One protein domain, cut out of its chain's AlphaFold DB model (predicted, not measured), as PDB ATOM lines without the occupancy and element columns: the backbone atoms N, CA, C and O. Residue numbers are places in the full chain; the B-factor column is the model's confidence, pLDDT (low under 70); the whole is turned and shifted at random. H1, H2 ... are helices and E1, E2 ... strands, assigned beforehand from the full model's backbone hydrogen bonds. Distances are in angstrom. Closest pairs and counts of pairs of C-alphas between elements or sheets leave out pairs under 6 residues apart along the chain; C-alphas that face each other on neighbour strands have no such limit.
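Overview. This is residues 3 to 173 of the 173 residues of the protein "Sce7725 family protein" of Pseudoalteromonas arctica (UniProt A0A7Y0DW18). A small twisted sheet of three strands is held between helices: H4 covers one face, the long H7 and short H2 the other, and H6 bridges H4 and H7. Beyond one end of this core a small two-stranded sheet, E1 beside E3, and the outlying H1 extend the model into an elongated shape. The printed part has 171 residues, in the order H1 E1 H2 E2 H3 E3 E4 E5 H4 H5 H6 H7; the class is mixed, helices and strands. The larger sheet, E2 E5 E4, is antiparallel, the smaller parallel. The whole is compact, with a radius of gyration of the C-alphas of 17.6 A and spans of 55 by 35 by 25 A.

Along the chain. Start in the larger sheet: E4, residues 80 to 86, runs 19.8 A from C-alpha 80 at (9.969, 54.434, -25.587). E5, residues 92 to 98, covers 19.7 A, and E2, residues 41 to 45, 12.6 A. The helices H2, residues 33 to 38, H4, residues 108 to 125, 26.3 A long, H5, residues 127 to 131, and H6, residues 134 to 144, come before H7, residues 151 to 171, which runs 30.4 A to C-alpha 171 at (17.793, 27.526, -33.528). Find H1, residues 9 to 13, from (10.432, 40.312, -58.174); then E1, residues 21 to 24, H3, residues 47 to 50, and E3, residues 58 to 61.

Arrangement. Look first at the hairpin E4 and E5, where N 83 and O 95 are 3.0 A apart; E2 pairs with E5 through N 42 and O 94, 3.0 A. H7 is on the sheet over E4, along the strands at 7 degrees on the local plane, with C-alphas of Thr 84 and His 162 closest at 6.0 A. H2 is on the same face, only just over E5, with 3 C-alphas falling on it. H4 is on the opposite face over E5, with C-alphas of Leu 98 and Ala 115 closest at 4.7 A. H6 touches H7 in a helical hairpin, closest at C-alphas of Ser 135 and His 161, 5.1 A. H6 also touches residues 113 to 120 of H4, closest at C-alphas of Glu 113 and Tyr 143, 6.6 A. H5 and H6 only just touch, only at the corner, with 3 pairs of C-alphas within 8 A. Between E1 and E3, N 22 and O 58 are 3.0 A apart. The closest C-alphas of H3 and E3, His 48 and Tyr 59, are 6.4 A apart. In H1, H6 and H7 every O i to N i+4 pair is within hydrogen-bond range; H4 has 13 of 14, H2 0 of 2 but 3 of 3 for O i to N i+3, H5 0 of 1 but 2 of 2, and H3 is too short for an i+4 pair.

Size, cuts and confidence. The C-alphas farthest apart, Ala 17 and Val 104, are 56.2 A apart. The printed part has no cut; its long link is E3 to E4, residues 62 to 79. Mean pLDDT of the printed part is 93.2; look for values under 70 at residues 71 to 74 and 173.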
ATOM      1  N   ILE A   3      16.469  44.417 -50.411       92.81
ATOM      2  CA  ILE A   3      15.608  45.065 -49.424       92.81
ATOM      3  C   ILE A   3      14.172  44.946 -49.936       92.81
ATOM      4  O   ILE A   3      13.895  45.261 -51.104       92.81
ATOM      5  N   GLU A   4      13.285  44.445 -49.084       87.69
ATOM      6  CA  GLU A   4      11.855  44.334 -49.336       87.69
ATOM      7  C   GLU A   4      11.308  45.708 -49.754       87.69
ATOM      8  O   GLU A   4      11.803  46.758 -49.344       87.69
ATOM      9  N   HIS A   5      10.356  45.719 -50.685       86.31
ATOM     10  CA  HIS A   5       9.769  46.939 -51.265       86.31
ATOM     11  C   HIS A   5      10.722  47.862 -52.056       86.31
ATOM     12  O   HIS A   5      10.251  48.778 -52.726       86.31
ATOM     13  N   SER A   6      12.034  47.597 -52.078       89.62
ATOM     14  CA  SER A   6      13.030  48.397 -52.817       89.62
ATOM     15  C   SER A   6      13.401  47.815 -54.186       89.62
ATOM     16  O   SER A   6      14.132  48.434 -54.959       89.62
ATOM     17  N   SER A   7      12.934  46.606 -54.506       89.69
ATOM     18  CA  SER A   7      13.205  45.932 -55.781       89.69
ATOM     19  C   SER A   7      12.009  45.101 -56.242       89.69
ATOM     20  O   SER A   7      11.258  44.574 -55.424       89.69
ATOM     21  N   SER A   8      11.820  44.982 -57.560       91.62
ATOM     22  CA  SER A   8      10.765  44.137 -58.128       91.62
ATOM     23  C   SER A   8      11.174  42.665 -58.127       91.62
ATOM     24  O   SER A   8      12.352  42.337 -58.279       91.62
ATOM     25  N   THR A   9      10.195  41.760 -58.050       90.19
ATOM     26  CA  THR A   9      10.432  40.312 -58.174       90.19
ATOM     27  C   THR A   9      11.132  39.960 -59.491       90.19
ATOM     28  O   THR A   9      12.078  39.184 -59.486       90.19
ATOM     29  N   ILE A  10      10.773  40.627 -60.600       93.69
ATOM     30  CA  ILE A  10      11.424  40.434 -61.910       93.69
ATOM     31  C   ILE A  10      12.932  40.691 -61.829       93.69
ATOM     32  O   ILE A  10      13.717  39.950 -62.414       93.69
ATOM     33  N   TYR A  11      13.349  41.742 -61.119       94.19
ATOM     34  CA  TYR A  11      14.766  42.031 -60.925       94.19
ATOM     35  C   TYR A  11      15.429  40.988 -60.020       94.19
ATOM     36  O   TYR A  11      16.507  40.497 -60.340       94.19
ATOM     37  N   GLN A  12      14.773  40.605 -58.921       93.50
ATOM     38  CA  GLN A  12      15.271  39.585 -57.991       93.50
ATOM     39  C   GLN A  12      15.484  38.223 -58.673       93.50
ATOM     40  O   GLN A  12      16.438  37.507 -58.350       93.50
ATOM     41  N   ASP A  13      14.628  37.869 -59.630       91.88
ATOM     42  CA  ASP A  13      14.677  36.605 -60.369       91.88
ATOM     43  C   ASP A  13      15.847  36.517 -61.350       91.88
ATOM     44  O   ASP A  13      16.325  35.419 -61.622       91.88
ATOM     45  N   GLN A  14      16.404  37.650 -61.794       95.56
ATOM     46  CA  GLN A  14      17.638  37.659 -62.597       95.56
ATOM     47  C   GLN A  14      18.840  37.072 -61.840       95.56
ATOM     48  O   GLN A  14      19.839  36.703 -62.453       95.56
ATOM     49  N   PHE A  15      18.737  36.950 -60.515       94.81
ATOM     50  CA  PHE A  15      19.774  36.414 -59.640       94.81
ATOM     51  C   PHE A  15      19.426  35.030 -59.078       94.81
ATOM     52  O   PHE A  15      20.027  34.615 -58.091       94.81
ATOM     53  N   SER A  16      18.482  34.296 -59.678       91.94
ATOM     54  CA  SER A  16      18.058  32.969 -59.197       91.94
ATOM     55  C   SER A  16      19.178  31.917 -59.167       91.94
ATOM     56  O   SER A  16      19.041  30.904 -58.488       91.94
ATOM     57  N   ALA A  17      20.277  32.144 -59.894       94.62
ATOM     58  CA  ALA A  17      21.465  31.290 -59.890       94.62
ATOM     59  C   ALA A  17      22.411  31.533 -58.694       94.62
ATOM     60  O   ALA A  17      23.406  30.824 -58.559       94.62
ATOM     61  N   PHE A  18      22.134  32.531 -57.850       95.38
ATOM     62  CA  PHE A  18      22.964  32.917 -56.707       95.38
ATOM     63  C   PHE A  18      22.202  32.766 -55.390       95.38
ATOM     64  O   PHE A  18      20.973  32.732 -55.370       95.38
ATOM     65  N   GLU A  19      22.934  32.748 -54.276       96.50
ATOM     66  CA  GLU A  19      22.318  32.857 -52.955       96.50
ATOM     67  C   GLU A  19      21.743  34.262 -52.744       96.50
ATOM     68  O   GLU A  19      22.415  35.288 -52.905       96.50
ATOM     69  N   ARG A  20      20.465  34.312 -52.379       95.88
ATOM     70  CA  ARG A  20      19.700  35.537 -52.179       95.88
ATOM     71  C   ARG A  20      19.268  35.627 -50.725       95.88
ATOM     72  O   ARG A  20      18.688  34.699 -50.175       95.88
ATOM     73  N   VAL A  21      19.506  36.789 -50.131       96.81
ATOM     74  CA  VAL A  21      19.042  37.146 -48.785       96.81
ATOM     75  C   VAL A  21      18.005  38.248 -48.920       96.81
ATOM     76  O   VAL A  21      18.254  39.205 -49.666       96.81
ATOM     77  N   LEU A  22      16.881  38.102 -48.223       95.81
ATOM     78  CA  LEU A  22      15.825  39.108 -48.164       95.81
ATOM     79  C   LEU A  22      15.900  39.892 -46.853       95.81
ATOM     80  O   LEU A  22      15.939  39.291 -45.788       95.81
ATOM     81  N   ILE A  23      15.933  41.214 -46.924       96.19
ATOM     82  CA  ILE A  23      15.984  42.086 -45.749       96.19
ATOM     83  C   ILE A  23      14.734  42.944 -45.719       96.19
ATOM     84  O   ILE A  23      14.407  43.543 -46.737       96.19
ATOM     85  N   ASP A  24      14.075  43.040 -44.572       94.69
ATOM     86  CA  ASP A  24      12.883  43.869 -44.402       94.69
ATOM     87  C   ASP A  24      13.057  44.874 -43.252       94.69
ATOM     88  O   ASP A  24      13.489  44.503 -42.158       94.69
ATOM     89  N   ASP A  25      12.733  46.150 -43.485       95.25
ATOM     90  CA  ASP A  25      12.622  47.121 -42.390       95.25
ATOM     91  C   ASP A  25      11.228  47.031 -41.778       95.25
ATOM     92  O   ASP A  25      10.286  47.730 -42.151       95.25
ATOM     93  N   CYS A  26      11.127  46.135 -40.805       95.00
ATOM     94  CA  CYS A  26       9.893  45.824 -40.105       95.00
ATOM     95  C   CYS A  26       9.505  46.890 -39.062       95.00
ATOM     96  O   CYS A  26       8.427  46.817 -38.466       95.00
ATOM     97  N   PHE A  27      10.379  47.860 -38.770       96.44
ATOM     98  CA  PHE A  27      10.148  48.819 -37.697       96.44
ATOM     99  C   PHE A  27       9.276  49.994 -38.163       96.44
ATOM    100  O   PHE A  27       9.712  50.884 -38.895       96.44
ATOM    101  N   ASN A  28       8.036  50.054 -37.668       95.44
ATOM    102  CA  ASN A  28       7.078  51.120 -37.976       95.44
ATOM    103  C   ASN A  28       7.416  52.434 -37.250       95.44
ATOM    104  O   ASN A  28       6.793  52.820 -36.257       95.44
ATOM    105  N   ARG A  29       8.415  53.152 -37.762       94.00
ATOM    106  CA  ARG A  29       8.888  54.411 -37.184       94.00
ATOM    107  C   ARG A  29       7.785  55.473 -37.143       94.00
ATOM    108  O   ARG A  29       7.268  55.900 -38.174       94.00
ATOM    109  N   LYS A  30       7.487  55.970 -35.942       93.38
ATOM    110  CA  LYS A  30       6.614  57.136 -35.729       93.38
ATOM    111  C   LYS A  30       7.385  58.451 -35.709       93.38
ATOM    112  O   LYS A  30       8.589  58.472 -35.454       93.38
ATOM    113  N   SER A  31       6.677  59.559 -35.938       89.94
ATOM    114  CA  SER A  31       7.282  60.895 -35.911       89.94
ATOM    115  C   SER A  31       7.705  61.293 -34.494       89.94
ATOM    116  O   SER A  31       8.699  61.994 -34.300       89.94
ATOM    117  N   THR A  32       6.976  60.797 -33.487       90.75
ATOM    118  CA  THR A  32       7.309  60.950 -32.070       90.75
ATOM    119  C   THR A  32       7.034  59.665 -31.295       90.75
ATOM    120  O   THR A  32       6.106  58.922 -31.604       90.75
ATOM    121  N   ASN A  33       7.781  59.443 -30.208       92.94
ATOM    122  CA  ASN A  33       7.568  58.289 -29.328       92.94
ATOM    123  C   ASN A  33       6.141  58.219 -28.759       92.94
ATOM    124  O   ASN A  33       5.638  57.129 -28.518       92.94
ATOM    125  N   ARG A  34       5.464  59.361 -28.554       93.94
ATOM    126  CA  ARG A  34       4.097  59.399 -28.005       93.94
ATOM    127  C   ARG A  34       3.078  58.722 -28.926       93.94
ATOM    128  O   ARG A  34       2.106  58.167 -28.421       93.94
ATOM    129  N   GLU A  35       3.297  58.742 -30.238       95.81
ATOM    130  CA  GLU A  35       2.361  58.183 -31.225       95.81
ATOM    131  C   GLU A  35       2.204  56.662 -31.116       95.81
ATOM    132  O   GLU A  35       1.132  56.153 -31.438       95.81
ATOM    133  N   TYR A  36       3.190  55.940 -30.567       97.00
ATOM    134  CA  TYR A  36       3.050  54.503 -30.298       97.00
ATOM    135  C   TYR A  36       1.923  54.179 -29.300       97.00
ATOM    136  O   TYR A  36       1.449  53.051 -29.267       97.00
ATOM    137  N   ARG A  37       1.404  55.152 -28.531       96.25
ATOM    138  CA  ARG A  37       0.213  54.942 -27.680       96.25
ATOM    139  C   ARG A  37      -1.018  54.484 -28.456       96.25
ATOM    140  O   ARG A  37      -1.857  53.796 -27.886       96.25
ATOM    141  N   ALA A  38      -1.141  54.875 -29.727       97.12
ATOM    142  CA  ALA A  38      -2.269  54.468 -30.561       97.12
ATOM    143  C   ALA A  38      -2.273  52.954 -30.829       97.12
ATOM    144  O   ALA A  38      -3.334  52.376 -31.059       97.12
ATOM    145  N   GLN A  39      -1.099  52.319 -30.778       97.50
ATOM    146  CA  GLN A  39      -0.920  50.893 -30.995       97.50
ATOM    147  C   GLN A  39       0.333  50.414 -30.250       97.50
ATOM    148  O   GLN A  39       1.439  50.445 -30.777       97.50
ATOM    149  N   LEU A  40       0.153  49.987 -28.996       97.75
ATOM    150  CA  LEU A  40       1.266  49.553 -28.143       97.75
ATOM    151  C   LEU A  40       1.865  48.214 -28.569       97.75
ATOM    152  O   LEU A  40       2.996  47.930 -28.206       97.75
ATOM    153  N   GLU A  41       1.118  47.383 -29.288       98.19
ATOM    154  CA  GLU A  41       1.580  46.097 -29.799       98.19
ATOM    155  C   GLU A  41       1.183  45.979 -31.270       98.19
ATOM    156  O   GLU A  41       0.010  46.144 -31.622       98.19
ATOM    157  N   GLU A  42       2.154  45.695 -32.129       98.06
ATOM    158  CA  GLU A  42       1.947  45.537 -33.564       98.06
ATOM    159  C   GLU A  42       2.750  44.362 -34.124       98.06
ATOM    160  O   GLU A  42       3.688  43.853 -33.503       98.06
ATOM    161  N   PHE A  43       2.313  43.887 -35.287       98.12
ATOM    162  CA  PHE A  43       3.046  42.887 -36.047       98.12
ATOM    163  C   PHE A  43       4.414  43.454 -36.438       98.12
ATOM    164  O   PHE A  43       4.492  44.597 -36.883       98.12
ATOM    165  N   PHE A  44       5.468  42.655 -36.271       98.12
ATOM    166  CA  PHE A  44       6.817  43.020 -36.688       98.12
ATOM    167  C   PHE A  44       7.205  42.228 -37.935       98.12
ATOM    168  O   PHE A  44       7.346  42.809 -39.001       98.12
ATOM    169  N   THR A  45       7.329  40.900 -37.839       97.31
ATOM    170  CA  THR A  45       7.699  40.082 -39.002       97.31
ATOM    171  C   THR A  45       7.304  38.615 -38.864       97.31
ATOM    172  O   THR A  45       7.304  38.040 -37.775       97.31
ATOM    173  N   ASP A  46       7.061  37.971 -39.999       96.62
ATOM    174  CA  ASP A  46       6.987  36.519 -40.180       96.62
ATOM    175  C   ASP A  46       8.036  36.025 -41.199       96.62
ATOM    176  O   ASP A  46       8.058  34.849 -41.572       96.62
ATOM    177  N   LEU A  47       8.953  36.902 -41.637       95.69
ATOM    178  CA  LEU A  47       9.875  36.623 -42.739       95.69
ATOM    179  C   LEU A  47      10.756  35.400 -42.461       95.69
ATOM    180  O   LEU A  47      10.975  34.573 -43.350       95.69
ATOM    181  N   HIS A  48      11.187  35.238 -41.209       95.12
ATOM    182  CA  HIS A  48      11.965  34.091 -40.739       95.12
ATOM    183  C   HIS A  48      11.251  32.736 -40.934       95.12
ATOM    184  O   HIS A  48      11.921  31.701 -40.981       95.12
ATOM    185  N   VAL A  49       9.924  32.726 -41.097       95.44
ATOM    186  CA  VAL A  49       9.107  31.529 -41.359       95.44
ATOM    187  C   VAL A  49       8.965  31.256 -42.864       95.44
ATOM    188  O   VAL A  49       8.722  30.117 -43.266       95.44
ATOM    189  N   HIS A  50       9.058  32.273 -43.728       92.81
ATOM    190  CA  HIS A  50       8.572  32.177 -45.114       92.81
ATOM    191  C   HIS A  50       9.574  32.570 -46.210       92.81
ATOM    192  O   HIS A  50       9.266  32.351 -47.384       92.81
ATOM    193  N   TYR A  51      10.770  33.070 -45.877       94.62
ATOM    194  CA  TYR A  51      11.796  33.444 -46.869       94.62
ATOM    195  C   TYR A  51      12.152  32.298 -47.838       94.62
ATOM    196  O   TYR A  51      12.305  32.531 -49.038       94.62
ATOM    197  N   GLU A  52      12.192  31.048 -47.363       94.06
ATOM    198  CA  GLU A  52      12.490  29.876 -48.204       94.06
ATOM    199  C   GLU A  52      11.395  29.617 -49.238       94.06
ATOM    200  O   GLU A  52      11.686  29.359 -50.405       94.06
ATOM    201  N   ARG A  53      10.120  29.769 -48.849       93.12
ATOM    202  CA  ARG A  53       8.977  29.645 -49.773       93.12
ATOM    203  C   ARG A  53       8.984  30.738 -50.841       93.12
ATOM    204  O   ARG A  53       8.396  30.559 -51.902       93.12
ATOM    205  N   ARG A  54       9.673  31.850 -50.570       91.44
ATOM    206  CA  ARG A  54       9.926  32.941 -51.519       91.44
ATOM    207  C   ARG A  54      11.189  32.719 -52.368       91.44
ATOM    208  O   ARG A  54      11.515  33.568 -53.189       91.44
ATOM    209  N   GLY A  55      11.894  31.597 -52.201       93.06
ATOM    210  CA  GLY A  55      13.079  31.235 -52.986       93.06
ATOM    211  C   GLY A  55      14.380  31.908 -52.537       93.06
ATOM    212  O   GLY A  55      15.308  32.021 -53.346       93.06
ATOM    213  N   PHE A  56      14.446  32.373 -51.287       95.50
ATOM    214  CA  PHE A  56      15.637  32.977 -50.680       95.50
ATOM    215  C   PHE A  56      16.364  31.976 -49.773       95.50
ATOM    216  O   PHE A  56      15.754  31.068 -49.218       95.50
ATOM    217  N   GLN A  57      17.675  32.160 -49.617       96.44
ATOM    218  CA  GLN A  57      18.573  31.327 -48.804       96.44
ATOM    219  C   GLN A  57      18.853  31.948 -47.431       96.44
ATOM    220  O   GLN A  57      19.459  31.314 -46.572       96.44
ATOM    221  N   GLY A  58      18.394  33.176 -47.201       95.19
ATOM    222  CA  GLY A  58      18.478  33.819 -45.901       95.19
ATOM    223  C   GLY A  58      17.535  35.003 -45.781       95.19
ATOM    224  O   GLY A  58      16.919  35.442 -46.760       95.19
ATOM    225  N   TYR A  59      17.464  35.532 -44.569       96.38
ATOM    226  CA  TYR A  59      16.662  36.693 -44.227       96.38
ATOM    227  C   TYR A  59      17.414  37.620 -43.264       96.38
ATOM    228  O   TYR A  59      18.421  37.225 -42.673       96.38
ATOM    229  N   GLY A  60      16.918  38.840 -43.102       95.69
ATOM    230  CA  GLY A  60      17.389  39.791 -42.103       95.69
ATOM    231  C   GLY A  60      16.418  40.952 -41.928       95.69
ATOM    232  O   GLY A  60      15.433  41.067 -42.654       95.69
ATOM    233  N   ASP A  61      16.727  41.818 -40.976       96.56
ATOM    234  CA  ASP A  61      15.970  43.030 -40.681       96.56
ATOM    235  C   ASP A  61      16.907  44.141 -40.182       96.56
ATOM    236  O   ASP A  61      18.122  43.949 -40.043       96.56
ATOM    237  N   PHE A  62      16.336  45.318 -39.931       95.56
ATOM    238  CA  PHE A  62      17.028  46.477 -39.363       95.56
ATOM    239  C   PHE A  62      16.782  46.632 -37.848       95.56
ATOM    240  O   PHE A  62      16.903  47.726 -37.287       95.56
ATOM    241  N   SER A  63      16.467  45.531 -37.158       95.81
ATOM    242  CA  SER A  63      16.150  45.477 -35.731       95.81
ATOM    243  C   SER A  63      15.017  46.440 -35.334       95.81
ATOM    244  O   SER A  63      14.225  46.903 -36.149       95.81
ATOM    245  N   VAL A  64      14.935  46.775 -34.049       95.50
ATOM    246  CA  VAL A  64      13.924  47.660 -33.446       95.50
ATOM    247  C   VAL A  64      14.225  49.156 -33.626       95.50
ATOM    248  O   VAL A  64      13.702  49.992 -32.889       95.50
ATOM    249  N   VAL A  65      15.119  49.500 -34.556       92.31
ATOM    250  CA  VAL A  65      15.523  50.885 -34.866       92.31
ATOM    251  C   VAL A  65      15.218  51.271 -36.316       92.31
ATOM    252  O   VAL A  65      14.962  52.449 -36.603       92.31
ATOM    253  N   GLY A  66      15.187  50.280 -37.207       92.75
ATOM    254  CA  GLY A  66      14.961  50.440 -38.636       92.75
ATOM    255  C   GLY A  66      16.144  51.058 -39.390       92.75
ATOM    256  O   GLY A  66      17.226  51.268 -38.842       92.75
ATOM    257  N   ASP A  67      15.924  51.361 -40.665       88.81
ATOM    258  CA  ASP A  67      16.937  51.765 -41.651       88.81
ATOM    259  C   ASP A  67      17.408  53.231 -41.569       88.81
ATOM    260  O   ASP A  67      18.393  53.622 -42.200       88.81
ATOM    261  N   TYR A  68      16.712  54.059 -40.794       85.31
ATOM    262  CA  TYR A  68      16.937  55.495 -40.737       85.31
ATOM    263  C   TYR A  68      17.866  55.853 -39.595       85.31
ATOM    264  O   TYR A  68      17.625  55.553 -38.422       85.31
ATOM    265  N   PHE A  69      18.879  56.626 -39.953       76.62
ATOM    266  CA  PHE A  69      19.768  57.275 -39.017       76.62
ATOM    267  C   PHE A  69      19.514  58.783 -39.029       76.62
ATOM    268  O   PHE A  69      19.502  59.413 -40.087       76.62
ATOM    269  N   ALA A  70      19.366  59.368 -37.844       72.12
ATOM    270  CA  ALA A  70      19.412  60.810 -37.650       72.12
ATOM    271  C   ALA A  70      20.526  61.149 -36.663       72.12
ATOM    272  O   ALA A  70      20.654  60.520 -35.610       72.12
ATOM    273  N   GLU A  71      21.326  62.156 -37.006       61.03
ATOM    274  CA  GLU A  71      22.364  62.669 -36.125       61.03
ATOM    275  C   GLU A  71      21.729  63.599 -35.081       61.03
ATOM    276  O   GLU A  71      21.156  64.641 -35.405       61.03
ATOM    277  N   GLY A  72      21.803  63.193 -33.814       61.28
ATOM    278  CA  GLY A  72      21.218  63.925 -32.693       61.28
ATOM    279  C   GLY A  72      19.754  63.581 -32.400       61.28
ATOM    280  O   GLY A  72      19.163  62.649 -32.939       61.28
ATOM    281  N   GLY A  73      19.177  64.327 -31.463       60.94
ATOM    282  CA  GLY A  73      17.794  64.191 -31.030       60.94
ATOM    283  C   GLY A  73      17.438  65.330 -30.084       60.94
ATOM    284  O   GLY A  73      18.267  65.753 -29.278       60.94
ATOM    285  N   GLY A  74      16.218  65.855 -30.209       66.81
ATOM    286  CA  GLY A  74      15.689  66.809 -29.239       66.81
ATOM    287  C   GLY A  74      15.568  66.178 -27.850       66.81
ATOM    288  O   GLY A  74      15.643  64.957 -27.694       66.81
ATOM    289  N   GLN A  75      15.360  67.010 -26.830       71.75
ATOM    290  CA  GLN A  75      15.121  66.520 -25.476       71.75
ATOM    291  C   GLN A  75      13.945  65.531 -25.475       71.75
ATOM    292  O   GLN A  75      12.866  65.831 -25.991       71.75
ATOM    293  N   ALA A  76      14.157  64.337 -24.919       72.88
ATOM    294  CA  ALA A  76      13.129  63.307 -24.886       72.88
ATOM    295  C   ALA A  76      11.973  63.749 -23.974       72.88
ATOM    296  O   ALA A  76      12.144  63.882 -22.768       72.88
ATOM    297  N   ILE A  77      10.789  63.966 -24.552       88.81
ATOM    298  CA  ILE A  77       9.544  64.198 -23.794       88.81
ATOM    299  C   ILE A  77       8.909  62.863 -23.380       88.81
ATOM    300  O   ILE A  77       8.213  62.768 -22.377       88.81
ATOM    301  N   THR A  78       9.133  61.815 -24.168       93.25
ATOM    302  CA  THR A  78       8.599  60.474 -23.928       93.25
ATOM    303  C   THR A  78       9.702  59.475 -24.219       93.25
ATOM    304  O   THR A  78      10.216  59.450 -25.343       93.25
ATOM    305  N   ALA A  79      10.079  58.656 -23.239       93.25
ATOM    306  CA  ALA A  79      10.909  57.488 -23.513       93.25
ATOM    307  C   ALA A  79      10.032  56.379 -24.097       93.25
ATOM    308  O   ALA A  79       8.876  56.228 -23.705       93.25
ATOM    309  N   ALA A  80      10.586  55.633 -25.048       94.31
ATOM    310  CA  ALA A  80       9.969  54.434 -25.587       94.31
ATOM    311  C   ALA A  80      11.009  53.313 -25.653       94.31
ATOM    312  O   ALA A  80      12.149  53.534 -26.071       94.31
ATOM    313  N   LEU A  81      10.592  52.126 -25.230       96.44
ATOM    314  CA  LEU A  81      11.324  50.871 -25.313       96.44
ATOM    315  C   LEU A  81      10.596  49.986 -26.309       96.44
ATOM    316  O   LEU A  81       9.369  49.905 -26.284       96.44
ATOM    317  N   HIS A  82      11.342  49.332 -27.183       97.81
ATOM    318  CA  HIS A  82      10.787  48.525 -28.258       97.81
ATOM    319  C   HIS A  82      11.293  47.102 -28.095       97.81
ATOM    320  O   HIS A  82      12.481  46.845 -28.281       97.81
ATOM    321  N   ILE A  83      10.408  46.200 -27.684       98.50
ATOM    322  CA  ILE A  83      10.764  44.822 -27.349       98.50
ATOM    323  C   ILE A  83      10.007  43.892 -28.285       98.50
ATOM    324  O   ILE A  83       8.777  43.918 -28.341       98.50
ATOM    325  N   THR A  84      10.751  43.077 -29.022       98.56
ATOM    326  CA  THR A  84      10.190  42.052 -29.901       98.56
ATOM    327  C   THR A  84       9.964  40.746 -29.157       98.56
ATOM    328  O   THR A  84      10.726  40.397 -28.270       98.56
ATOM    329  N   PHE A  85       8.956  39.971 -29.524       98.19
ATOM    330  CA  PHE A  85       8.735  38.636 -28.966       98.19
ATOM    331  C   PHE A  85       7.970  37.778 -29.971       98.19
ATOM    332  O   PHE A  85       7.149  38.288 -30.735       98.19
ATOM    333  N   ASP A  86       8.227  36.474 -29.968       96.69
ATOM    334  CA  ASP A  86       7.467  35.517 -30.763       96.69
ATOM    335  C   ASP A  86       6.134  35.159 -30.094       96.69
ATOM    336  O   ASP A  86       6.002  35.128 -28.866       96.69
ATOM    337  N   LYS A  87       5.119  34.895 -30.916       95.38
ATOM    338  CA  LYS A  87       3.843  34.310 -30.494       95.38
ATOM    339  C   LYS A  87       3.795  32.819 -30.853       95.38
ATOM    340  O   LYS A  87       4.552  32.371 -31.711       95.38
ATOM    341  N   PRO A  88       2.854  32.039 -30.283       93.56
ATOM    342  CA  PRO A  88       2.647  30.640 -30.674       93.56
ATOM    343  C   PRO A  88       2.365  30.431 -32.172       93.56
ATOM    344  O   PRO A  88       2.540  29.327 -32.676       93.56
ATOM    345  N   THR A  89       1.939  31.480 -32.885       94.06
ATOM    346  CA  THR A  89       1.762  31.501 -34.347       94.06
ATOM    347  C   THR A  89       3.078  31.544 -35.130       94.06
ATOM    348  O   THR A  89       3.034  31.519 -36.355       94.06
ATOM    349  N   LEU A  90       4.232  31.592 -34.451       94.12
ATOM    350  CA  LEU A  90       5.576  31.831 -35.001       94.12
ATOM    351  C   LEU A  90       5.792  33.246 -35.544       94.12
ATOM    352  O   LEU A  90       6.878  33.574 -35.993       94.12
ATOM    353  N   GLU A  91       4.790  34.114 -35.482       96.94
ATOM    354  CA  GLU A  91       4.945  35.519 -35.844       96.94
ATOM    355  C   GLU A  91       5.713  36.261 -34.746       96.94
ATOM    356  O   GLU A  91       5.476  36.051 -33.549       96.94
ATOM    357  N   ILE A  92       6.590  37.181 -35.144       98.12
ATOM    358  CA  ILE A  92       7.241  38.114 -34.229       98.12
ATOM    359  C   ILE A  92       6.410  39.392 -34.182       98.12
ATOM    360  O   ILE A  92       6.071  39.986 -35.207       98.12
ATOM    361  N   TYR A  93       6.101  39.818 -32.965       98.50
ATOM    362  CA  TYR A  93       5.449  41.085 -32.667       98.50
ATOM    363  C   TYR A  93       6.439  42.005 -31.972       98.50
ATOM    364  O   TYR A  93       7.400  41.549 -31.352       98.50
ATOM    365  N   ILE A  94       6.174  43.301 -32.041       98.69
ATOM    366  CA  ILE A  94       6.872  44.321 -31.271       98.69
ATOM    367  C   ILE A  94       5.880  44.976 -30.318       98.69
ATOM    368  O   ILE A  94       4.732  45.247 -30.675       98.69
ATOM    369  N   ARG A  95       6.311  45.201 -29.077       98.56
ATOM    370  CA  ARG A  95       5.568  45.989 -28.099       98.56
ATOM    371  C   ARG A  95       6.374  47.210 -27.690       98.56
ATOM    372  O   ARG A  95       7.574  47.121 -27.421       98.56
ATOM    373  N   HIS A  96       5.693  48.345 -27.651       98.19
ATOM    374  CA  HIS A  96       6.235  49.634 -27.267       98.19
ATOM    375  C   HIS A  96       5.847  49.915 -25.815       98.19
ATOM    376  O   HIS A  96       4.664  49.985 -25.483       98.19
ATOM    377  N   PHE A  97       6.841  50.108 -24.955       98.12
ATOM    378  CA  PHE A  97       6.649  50.538 -23.571       98.12
ATOM    379  C   PHE A  97       7.053  51.990 -23.462       98.12
ATOM    380  O   PHE A  97       8.161  52.349 -23.857       98.12
ATOM    381  N   LEU A  98       6.141  52.833 -22.997       96.94
ATOM    382  CA  LEU A  98       6.334  54.271 -22.998       96.94
ATOM    383  C   LEU A  98       6.319  54.794 -21.570       96.94
ATOM    384  O   LEU A  98       5.527  54.334 -20.754       96.94
ATOM    385  N   SER A  99       7.133  55.814 -21.320       96.31
ATOM    386  CA  SER A  99       7.024  56.642 -20.118       96.31
ATOM    387  C   SER A  99       5.643  57.303 -20.052       96.31
ATOM    388  O   SER A  99       5.009  57.499 -21.096       96.31
ATOM    389  N   GLU A 100       5.196  57.733 -18.875       96.12
ATOM    390  CA  GLU A 100       3.912  58.405 -18.662       96.12
ATOM    391  C   GLU A 100       3.736  59.635 -19.565       96.12
ATOM    392  O   GLU A 100       4.705  60.285 -19.990       96.12
ATOM    393  N   GLU A 101       2.478  59.942 -19.900       94.56
ATOM    394  CA  GLU A 101       2.168  61.030 -20.824       94.56
ATOM    395  C   GLU A 101       2.437  62.381 -20.166       94.56
ATOM    396  O   GLU A 101       1.948  62.675 -19.080       94.56
ATOM    397  N   ARG A 102       3.190  63.235 -20.862       92.00
ATOM    398  CA  ARG A 102       3.527  64.574 -20.383       92.00
ATOM    399  C   ARG A 102       3.626  65.578 -21.516       92.00
ATOM    400  O   ARG A 102       3.783  65.221 -22.682       92.00
ATOM    401  N   LYS A 103       3.542  66.855 -21.142       89.19
ATOM    402  CA  LYS A 103       3.659  68.001 -22.061       89.19
ATOM    403  C   LYS A 103       5.041  68.656 -22.045       89.19
ATOM    404  O   LYS A 103       5.361  69.387 -22.973       89.19
ATOM    405  N   VAL A 104       5.829  68.418 -20.998       88.31
ATOM    406  CA  VAL A 104       7.159  69.005 -20.786       88.31
ATOM    407  C   VAL A 104       8.146  67.873 -20.535       88.31
ATOM    408  O   VAL A 104       7.767  66.848 -19.976       88.31
ATOM    409  N   ALA A 105       9.383  68.041 -20.994       87.75
ATOM    410  CA  ALA A 105      10.430  67.057 -20.774       87.75
ATOM    411  C   ALA A 105      10.759  66.890 -19.284       87.75
ATOM    412  O   ALA A 105      10.587  67.813 -18.490       87.75
ATOM    413  N   ASP A 106      11.268  65.710 -18.956       90.00
ATOM    414  CA  ASP A 106      11.638  65.305 -17.605       90.00
ATOM    415  C   ASP A 106      13.061  64.734 -17.597       90.00
ATOM    416  O   ASP A 106      13.720  64.649 -18.646       90.00
ATOM    417  N   GLU A 107      13.546  64.331 -16.430       90.25
ATOM    418  CA  GLU A 107      14.817  63.633 -16.322       90.25
ATOM    419  C   GLU A 107      14.742  62.246 -16.977       90.25
ATOM    420  O   GLU A 107      13.793  61.479 -16.799       90.25
ATOM    421  N   VAL A 108      15.782  61.895 -17.736       89.00
ATOM    422  CA  VAL A 108      15.860  60.612 -18.455       89.00
ATOM    423  C   VAL A 108      15.668  59.392 -17.537       89.00
ATOM    424  O   VAL A 108      14.963  58.478 -17.962       89.00
ATOM    425  N   PRO A 109      16.232  59.341 -16.312       90.75
ATOM    426  CA  PRO A 109      15.991  58.225 -15.399       90.75
ATOM    427  C   PRO A 109      14.514  58.026 -15.049       90.75
ATOM    428  O   PRO A 109      14.063  56.890 -15.093       90.75
ATOM    429  N   ILE A 110      13.753  59.102 -14.805       92.31
ATOM    430  CA  ILE A 110      12.309  59.034 -14.504       92.31
ATOM    431  C   ILE A 110      11.552  58.448 -15.699       92.31
ATOM    432  O   ILE A 110      10.785  57.499 -15.562       92.31
ATOM    433  N   LEU A 111      11.832  58.959 -16.904       93.81
ATOM    434  CA  LEU A 111      11.215  58.464 -18.136       93.81
ATOM    435  C   LEU A 111      11.489  56.969 -18.362       93.81
ATOM    436  O   LEU A 111      10.621  56.232 -18.832       93.81
ATOM    437  N   LEU A 112      12.713  56.525 -18.075       94.25
ATOM    438  CA  LEU A 112      13.092  55.122 -18.195       94.25
ATOM    439  C   LEU A 112      12.437  54.263 -17.118       94.25
ATOM    440  O   LEU A 112      11.964  53.183 -17.445       94.25
ATOM    441  N   GLU A 113      12.386  54.731 -15.874       95.25
ATOM    442  CA  GLU A 113      11.792  54.004 -14.751       95.25
ATOM    443  C   GLU A 113      10.333  53.634 -15.044       95.25
ATOM    444  O   GLU A 113       9.954  52.468 -14.952       95.25
ATOM    445  N   GLU A 114       9.537  54.595 -15.499       96.19
ATOM    446  CA  GLU A 114       8.136  54.368 -15.857       96.19
ATOM    447  C   GLU A 114       7.985  53.401 -17.044       96.19
ATOM    448  O   GLU A 114       7.188  52.466 -16.997       96.19
ATOM    449  N   ALA A 115       8.781  53.584 -18.107       97.00
ATOM    450  CA  ALA A 115       8.724  52.708 -19.275       97.00
ATOM    451  C   ALA A 115       9.157  51.270 -18.933       97.00
ATOM    452  O   ALA A 115       8.578  50.309 -19.443       97.00
ATOM    453  N   ILE A 116      10.170  51.105 -18.074       97.62
ATOM    454  CA  ILE A 116      10.640  49.789 -17.635       97.62
ATOM    455  C   ILE A 116       9.645  49.151 -16.656       97.62
ATOM    456  O   ILE A 116       9.493  47.935 -16.682       97.62
ATOM    457  N   SER A 117       8.909  49.929 -15.860       97.38
ATOM    458  CA  SER A 117       7.844  49.402 -14.994       97.38
ATOM    459  C   SER A 117       6.735  48.702 -15.798       97.38
ATOM    460  O   SER A 117       6.314  47.584 -15.479       97.38
ATOM    461  N   GLU A 118       6.325  49.302 -16.919       97.62
ATOM    462  CA  GLU A 118       5.372  48.684 -17.851       97.62
ATOM    463  C   GLU A 118       5.954  47.428 -18.521       97.62
ATOM    464  O   GLU A 118       5.258  46.423 -18.705       97.62
ATOM    465  N   LEU A 119       7.249  47.450 -18.853       98.12
ATOM    466  CA  LEU A 119       7.964  46.280 -19.364       98.12
ATOM    467  C   LEU A 119       8.021  45.150 -18.328       98.12
ATOM    468  O   LEU A 119       7.728  44.007 -18.671       98.12
ATOM    469  N   GLU A 120       8.344  45.440 -17.067       97.75
ATOM    470  CA  GLU A 120       8.352  44.452 -15.983       97.75
ATOM    471  C   GLU A 120       6.974  43.792 -15.849       97.75
ATOM    472  O   GLU A 120       6.870  42.564 -15.787       97.75
ATOM    473  N   SER A 121       5.907  44.594 -15.880       97.69
ATOM    474  CA  SER A 121       4.529  44.101 -15.829       97.69
ATOM    475  C   SER A 121       4.213  43.151 -16.988       97.69
ATOM    476  O   SER A 121       3.625  42.091 -16.775       97.69
ATOM    477  N   PHE A 122       4.660  43.467 -18.205       97.81
ATOM    478  CA  PHE A 122       4.535  42.566 -19.352       97.81
ATOM    479  C   PHE A 122       5.353  41.284 -19.186       97.81
ATOM    480  O   PHE A 122       4.833  40.197 -19.442       97.81
ATOM    481  N   ILE A 123       6.593  41.377 -18.707       98.00
ATOM    482  CA  ILE A 123       7.449  40.208 -18.479       98.00
ATOM    483  C   ILE A 123       6.858  39.278 -17.418       98.00
ATOM    484  O   ILE A 123       6.937  38.063 -17.574       98.00
ATOM    485  N   ARG A 124       6.161  39.794 -16.399       97.25
ATOM    486  CA  ARG A 124       5.425  38.945 -15.443       97.25
ATOM    487  C   ARG A 124       4.338  38.096 -16.106       97.25
ATOM    488  O   ARG A 124       4.022  37.025 -15.595       97.25
ATOM    489  N   THR A 125       3.784  38.538 -17.237       96.75
ATOM    490  CA  THR A 125       2.824  37.742 -18.027       96.75
ATOM    491  C   THR A 125       3.493  36.741 -18.972       96.75
ATOM    492  O   THR A 125       2.818  35.834 -19.453       96.75
ATOM    493  N   LYS A 126       4.798  36.904 -19.233       95.56
ATOM    494  CA  LYS A 126       5.615  36.102 -20.157       95.56
ATOM    495  C   LYS A 126       7.011  35.821 -19.577       95.56
ATOM    496  O   LYS A 126       8.024  36.247 -20.147       95.56
ATOM    497  N   PRO A 127       7.098  35.157 -18.409       96.56
ATOM    498  CA  PRO A 127       8.368  34.959 -17.715       96.56
ATOM    499  C   PRO A 127       9.368  34.120 -18.525       96.56
ATOM    500  O   PRO A 127      10.576  34.234 -18.319       96.56
ATOM    501  N   GLU A 128       8.897  33.320 -19.485       96.00
ATOM    502  CA  GLU A 128       9.723  32.530 -20.397       96.00
ATOM    503  C   GLU A 128      10.682  33.377 -21.243       96.00
ATOM    504  O   GLU A 128      11.722  32.873 -21.665       96.00
ATOM    505  N   ILE A 129      10.387  34.667 -21.454       97.38
ATOM    506  CA  ILE A 129      11.287  35.590 -22.161       97.38
ATOM    507  C   ILE A 129      12.639  35.696 -21.440       97.38
ATOM    508  O   ILE A 129      13.696  35.725 -22.076       97.38
ATOM    509  N   LEU A 130      12.630  35.676 -20.105       97.81
ATOM    510  CA  LEU A 130      13.845  35.773 -19.295       97.81
ATOM    511  C   LEU A 130      14.701  34.502 -19.332       97.81
ATOM    512  O   LEU A 130      15.862  34.547 -18.935       97.81
ATOM    513  N   MET A 131      14.173  33.377 -19.828       96.88
ATOM    514  CA  MET A 131      14.950  32.140 -19.953       96.88
ATOM    515  C   MET A 131      15.999  32.209 -21.066       96.88
ATOM    516  O   MET A 131      16.972  31.460 -21.036       96.88
ATOM    517  N   TRP A 132      15.798  33.082 -22.054       97.12
ATOM    518  CA  TRP A 132      16.680  33.199 -23.215       97.12
ATOM    519  C   TRP A 132      17.209  34.616 -23.437       97.12
ATOM    520  O   TRP A 132      18.281  34.757 -24.024       97.12
ATOM    521  N   SER A 133      16.524  35.658 -22.949       98.44
ATOM    522  CA  SER A 133      17.008  37.027 -23.105       98.44
ATOM    523  C   SER A 133      17.860  37.484 -21.924       98.44
ATOM    524  O   SER A 133      17.346  37.885 -20.877       98.44
ATOM    525  N   LYS A 134      19.183  37.486 -22.100       98.56
ATOM    526  CA  LYS A 134      20.102  38.073 -21.111       98.56
ATOM    527  C   LYS A 134      19.928  39.585 -21.053       98.56
ATOM    528  O   LYS A 134      19.947  40.160 -19.970       98.56
ATOM    529  N   SER A 135      19.675  40.200 -22.205       98.56
ATOM    530  CA  SER A 135      19.484  41.642 -22.323       98.56
ATOM    531  C   SER A 135      18.295  42.148 -21.501       98.56
ATOM    532  O   SER A 135      18.404  43.187 -20.858       98.56
ATOM    533  N   LEU A 136      17.175  41.415 -21.455       98.31
ATOM    534  CA  LEU A 136      16.040  41.811 -20.615       98.31
ATOM    535  C   LEU A 136      16.226  41.495 -19.134       98.31
ATOM    536  O   LEU A 136      15.740  42.268 -18.315       98.31
ATOM    537  N   ASN A 137      16.957  40.434 -18.776       98.31
ATOM    538  CA  ASN A 137      17.371  40.248 -17.381       98.31
ATOM    539  C   ASN A 137      18.173  41.467 -16.901       98.31
ATOM    540  O   ASN A 137      17.851  42.045 -15.869       98.31
ATOM    541  N   GLU A 138      19.132  41.926 -17.707       98.25
ATOM    542  CA  GLU A 138      19.939  43.101 -17.381       98.25
ATOM    543  C   GLU A 138      19.095  44.385 -17.266       98.25
ATOM    544  O   GLU A 138      19.290  45.169 -16.338       98.25
ATOM    545  N   VAL A 139      18.110  44.599 -18.151       97.69
ATOM    546  CA  VAL A 139      17.176  45.738 -18.029       97.69
ATOM    547  C   VAL A 139      16.439  45.715 -16.684       97.69
ATOM    548  O   VAL A 139      16.324  46.758 -16.036       97.69
ATOM    549  N   LEU A 140      15.961  44.547 -16.244       96.88
ATOM    550  CA  LEU A 140      15.252  44.414 -14.969       96.88
ATOM    551  C   LEU A 140      16.182  44.581 -13.760       96.88
ATOM    552  O   LEU A 140      15.786  45.206 -12.779       96.88
ATOM    553  N   GLU A 141      17.424  44.101 -13.832       96.69
ATOM    554  CA  GLU A 141      18.438  44.329 -12.792       96.69
ATOM    555  C   GLU A 141      18.766  45.823 -12.638       96.69
ATOM    556  O   GLU A 141      18.820  46.342 -11.521       96.69
ATOM    557  N   ILE A 142      18.917  46.546 -13.755       94.50
ATOM    558  CA  ILE A 142      19.125  48.003 -13.756       94.50
ATOM    559  C   ILE A 142      17.951  48.719 -13.087       94.50
ATOM    560  O   ILE A 142      18.163  49.633 -12.285       94.50
ATOM    561  N   TYR A 143      16.723  48.313 -13.410       93.75
ATOM    562  CA  TYR A 143      15.514  48.879 -12.823       93.75
ATOM    563  C   TYR A 143      15.460  48.651 -11.309       93.75
ATOM    564  O   TYR A 143      15.331  49.609 -10.548       93.75
ATOM    565  N   GLN A 144      15.689  47.416 -10.859       91.88
ATOM    566  CA  GLN A 144      15.733  47.057  -9.436       91.88
ATOM    567  C   GLN A 144      16.853  47.783  -8.671       91.88
ATOM    568  O   GLN A 144      16.713  48.063  -7.481       91.88
ATOM    569  N   GLY A 145      17.946  48.140  -9.351       89.81
ATOM    570  CA  GLY A 145      19.042  48.953  -8.818       89.81
ATOM    571  C   GLY A 145      18.776  50.467  -8.759       89.81
ATOM    572  O   GLY A 145      19.696  51.230  -8.445       89.81
ATOM    573  N   GLY A 146      17.556  50.925  -9.070       85.50
ATOM    574  CA  GLY A 146      17.166  52.341  -9.065       85.50
ATOM    575  C   GLY A 146      17.426  53.077 -10.385       85.50
ATOM    576  O   GLY A 146      17.672  54.280 -10.370       85.50
ATOM    577  N   CYS A 147      17.446  52.355 -11.511       81.88
ATOM    578  CA  CYS A 147      17.461  52.884 -12.880       81.88
ATOM    579  C   CYS A 147      18.556  53.932 -13.180       81.88
ATOM    580  O   CYS A 147      18.364  54.898 -13.923       81.88
ATOM    581  N   LYS A 148      19.761  53.726 -12.639       81.38
ATOM    582  CA  LYS A 148      20.925  54.594 -12.891       81.38
ATOM    583  C   LYS A 148      21.576  54.253 -14.228       81.38
ATOM    584  O   LYS A 148      22.613  53.596 -14.279       81.38
ATOM    585  N   THR A 149      20.950  54.677 -15.320       89.50
ATOM    586  CA  THR A 149      21.400  54.355 -16.678       89.50
ATOM    587  C   THR A 149      21.079  55.467 -17.678       89.50
ATOM    588  O   THR A 149      20.501  56.497 -17.337       89.50
ATOM    589  N   SER A 150      21.478  55.265 -18.933       90.31
ATOM    590  CA  SER A 150      21.181  56.173 -20.040       90.31
ATOM    591  C   SER A 150      20.205  55.545 -21.030       90.31
ATOM    592  O   SER A 150      20.169  54.327 -21.217       90.31
ATOM    593  N   LEU A 151      19.476  56.397 -21.755       88.12
ATOM    594  CA  LEU A 151      18.611  55.960 -22.851       88.12
ATOM    595  C   LEU A 151      19.398  55.209 -23.938       88.12
ATOM    596  O   LEU A 151      18.885  54.265 -24.528       88.12
ATOM    597  N   ALA A 152      20.654  55.598 -24.186       89.62
ATOM    598  CA  ALA A 152      21.522  54.922 -25.148       89.62
ATOM    599  C   ALA A 152      21.836  53.480 -24.726       89.62
ATOM    600  O   ALA A 152      21.812  52.575 -25.558       89.62
ATOM    601  N   TYR A 153      22.090  53.255 -23.434       94.19
ATOM    602  CA  TYR A 153      22.381  51.920 -22.923       94.19
ATOM    603  C   TYR A 153      21.160  51.007 -22.982       94.19
ATOM    604  O   TYR A 153      21.244  49.889 -23.480       94.19
ATOM    605  N   ILE A 154      19.999  51.513 -22.569       94.81
ATOM    606  CA  ILE A 154      18.760  50.743 -22.654       94.81
ATOM    607  C   ILE A 154      18.396  50.425 -24.113       94.81
ATOM    608  O   ILE A 154      18.052  49.286 -24.416       94.81
ATOM    609  N   LYS A 155      18.574  51.368 -25.050       92.56
ATOM    610  CA  LYS A 155      18.403  51.097 -26.490       92.56
ATOM    611  C   LYS A 155      19.341  50.001 -26.996       92.56
ATOM    612  O   LYS A 155      18.914  49.147 -27.768       92.56
ATOM    613  N   LYS A 156      20.603  49.995 -26.549       96.25
ATOM    614  CA  LYS A 156      21.556  48.923 -26.870       96.25
ATOM    615  C   LYS A 156      21.033  47.564 -26.392       96.25
ATOM    616  O   LYS A 156      21.114  46.602 -27.150       96.25
ATOM    617  N   LEU A 157      20.475  47.492 -25.183       98.25
ATOM    618  CA  LEU A 157      19.877  46.261 -24.658       98.25
ATOM    619  C   LEU A 157      18.619  45.847 -25.435       98.25
ATOM    620  O   LEU A 157      18.440  44.662 -25.679       98.25
ATOM    621  N   SER A 158      17.792  46.785 -25.909       97.94
ATOM    622  CA  SER A 158      16.654  46.460 -26.787       97.94
ATOM    623  C   SER A 158      17.094  45.846 -28.126       97.94
ATOM    624  O   SER A 158      16.496  44.874 -28.579       97.94
ATOM    625  N   ILE A 159      18.167  46.360 -28.737       98.19
ATOM    626  CA  ILE A 159      18.747  45.788 -29.968       98.19
ATOM    627  C   ILE A 159      19.345  44.403 -29.691       98.19
ATOM    628  O   ILE A 159      19.116  43.460 -30.445       98.19
ATOM    629  N   ALA A 160      20.096  44.258 -28.597       98.62
ATOM    630  CA  ALA A 160      20.691  42.980 -28.215       98.62
ATOM    631  C   ALA A 160      19.617  41.917 -27.923       98.62
ATOM    632  O   ALA A 160      19.722  40.797 -28.415       98.62
ATOM    633  N   HIS A 161      18.545  42.294 -27.226       98.69
ATOM    634  CA  HIS A 161      17.370  41.455 -27.013       98.69
ATOM    635  C   HIS A 161      16.757  40.975 -28.335       98.69
ATOM    636  O   HIS A 161      16.435  39.797 -28.481       98.69
ATOM    637  N   HIS A 162      16.626  41.869 -29.317       98.56
ATOM    638  CA  HIS A 162      16.130  41.493 -30.632       98.56
ATOM    639  C   HIS A 162      17.026  40.431 -31.292       98.56
ATOM    640  O   HIS A 162      16.526  39.418 -31.770       98.56
ATOM    641  N   PHE A 163      18.352  40.581 -31.240       98.44
ATOM    642  CA  PHE A 163      19.266  39.557 -31.761       98.44
ATOM    643  C   PHE A 163      19.193  38.229 -30.997       98.44
ATOM    644  O   PHE A 163      19.277  37.169 -31.618       98.44
ATOM    645  N   GLU A 164      18.998  38.261 -29.678       98.56
ATOM    646  CA  GLU A 164      18.751  37.057 -28.874       98.56
ATOM    647  C   GLU A 164      17.471  36.338 -29.333       98.56
ATOM    648  O   GLU A 164      17.480  35.113 -29.482       98.56
ATOM    649  N   LEU A 165      16.398  37.085 -29.626       98.25
ATOM    650  CA  LEU A 165      15.161  36.528 -30.178       98.25
ATOM    651  C   LEU A 165      15.403  35.907 -31.556       98.25
ATOM    652  O   LEU A 165      15.011  34.762 -31.781       98.25
ATOM    653  N   MET A 166      16.073  36.630 -32.459       97.56
ATOM    654  CA  MET A 166      16.370  36.147 -33.810       97.56
ATOM    655  C   MET A 166      17.222  34.874 -33.784       97.56
ATOM    656  O   MET A 166      16.973  33.946 -34.554       97.56
ATOM    657  N   HIS A 167      18.174  34.784 -32.852       97.12
ATOM    658  CA  HIS A 167      18.935  33.563 -32.612       97.12
ATOM    659  C   HIS A 167      18.033  32.421 -32.128       97.12
ATOM    660  O   HIS A 167      18.044  31.351 -32.734       97.12
ATOM    661  N   LYS A 168      17.203  32.658 -31.102       96.19
ATOM    662  CA  LYS A 168      16.261  31.664 -30.565       96.19
ATOM    663  C   LYS A 168      15.340  31.095 -31.647       96.19
ATOM    664  O   LYS A 168      15.174  29.880 -31.724       96.19
ATOM    665  N   VAL A 169      14.721  31.945 -32.470       95.06
ATOM    666  CA  VAL A 169      13.790  31.472 -33.512       95.06
ATOM    667  C   VAL A 169      14.511  30.766 -34.661       95.06
ATOM    668  O   VAL A 169      13.912  29.922 -35.318       95.06
ATOM    669  N   ALA A 170      15.792  31.063 -34.896       91.56
ATOM    670  CA  ALA A 170      16.599  30.362 -35.889       91.56
ATOM    671  C   ALA A 170      17.055  28.972 -35.408       91.56
ATOM    672  O   ALA A 170      17.146  28.055 -36.219       91.56
ATOM    673  N   THR A 171      17.326  28.800 -34.108       88.88
ATOM    674  CA  THR A 171      17.793  27.526 -33.528       88.88
ATOM    675  C   THR A 171      16.674  26.570 -33.127       88.88
ATOM    676  O   THR A 171      16.936  25.384 -32.960       88.88
ATOM    677  N   ASN A 172      15.448  27.067 -32.948       77.56
ATOM    678  CA  ASN A 172      14.284  26.262 -32.556       77.56
ATOM    679  C   ASN A 172      13.488  25.706 -33.757       77.56
ATOM    680  O   ASN A 172      12.344  25.286 -33.576       77.56
ATOM    681  N   LYS A 173      14.062  25.748 -34.965       56.97
ATOM    682  CA  LYS A 173      13.492  25.142 -36.176       56.97
ATOM    683  C   LYS A 173      13.727  23.637 -36.236       56.97
ATOM    684  O   LYS A 173      14.798  23.187 -35.774       56.97
TER     685      LYS A 173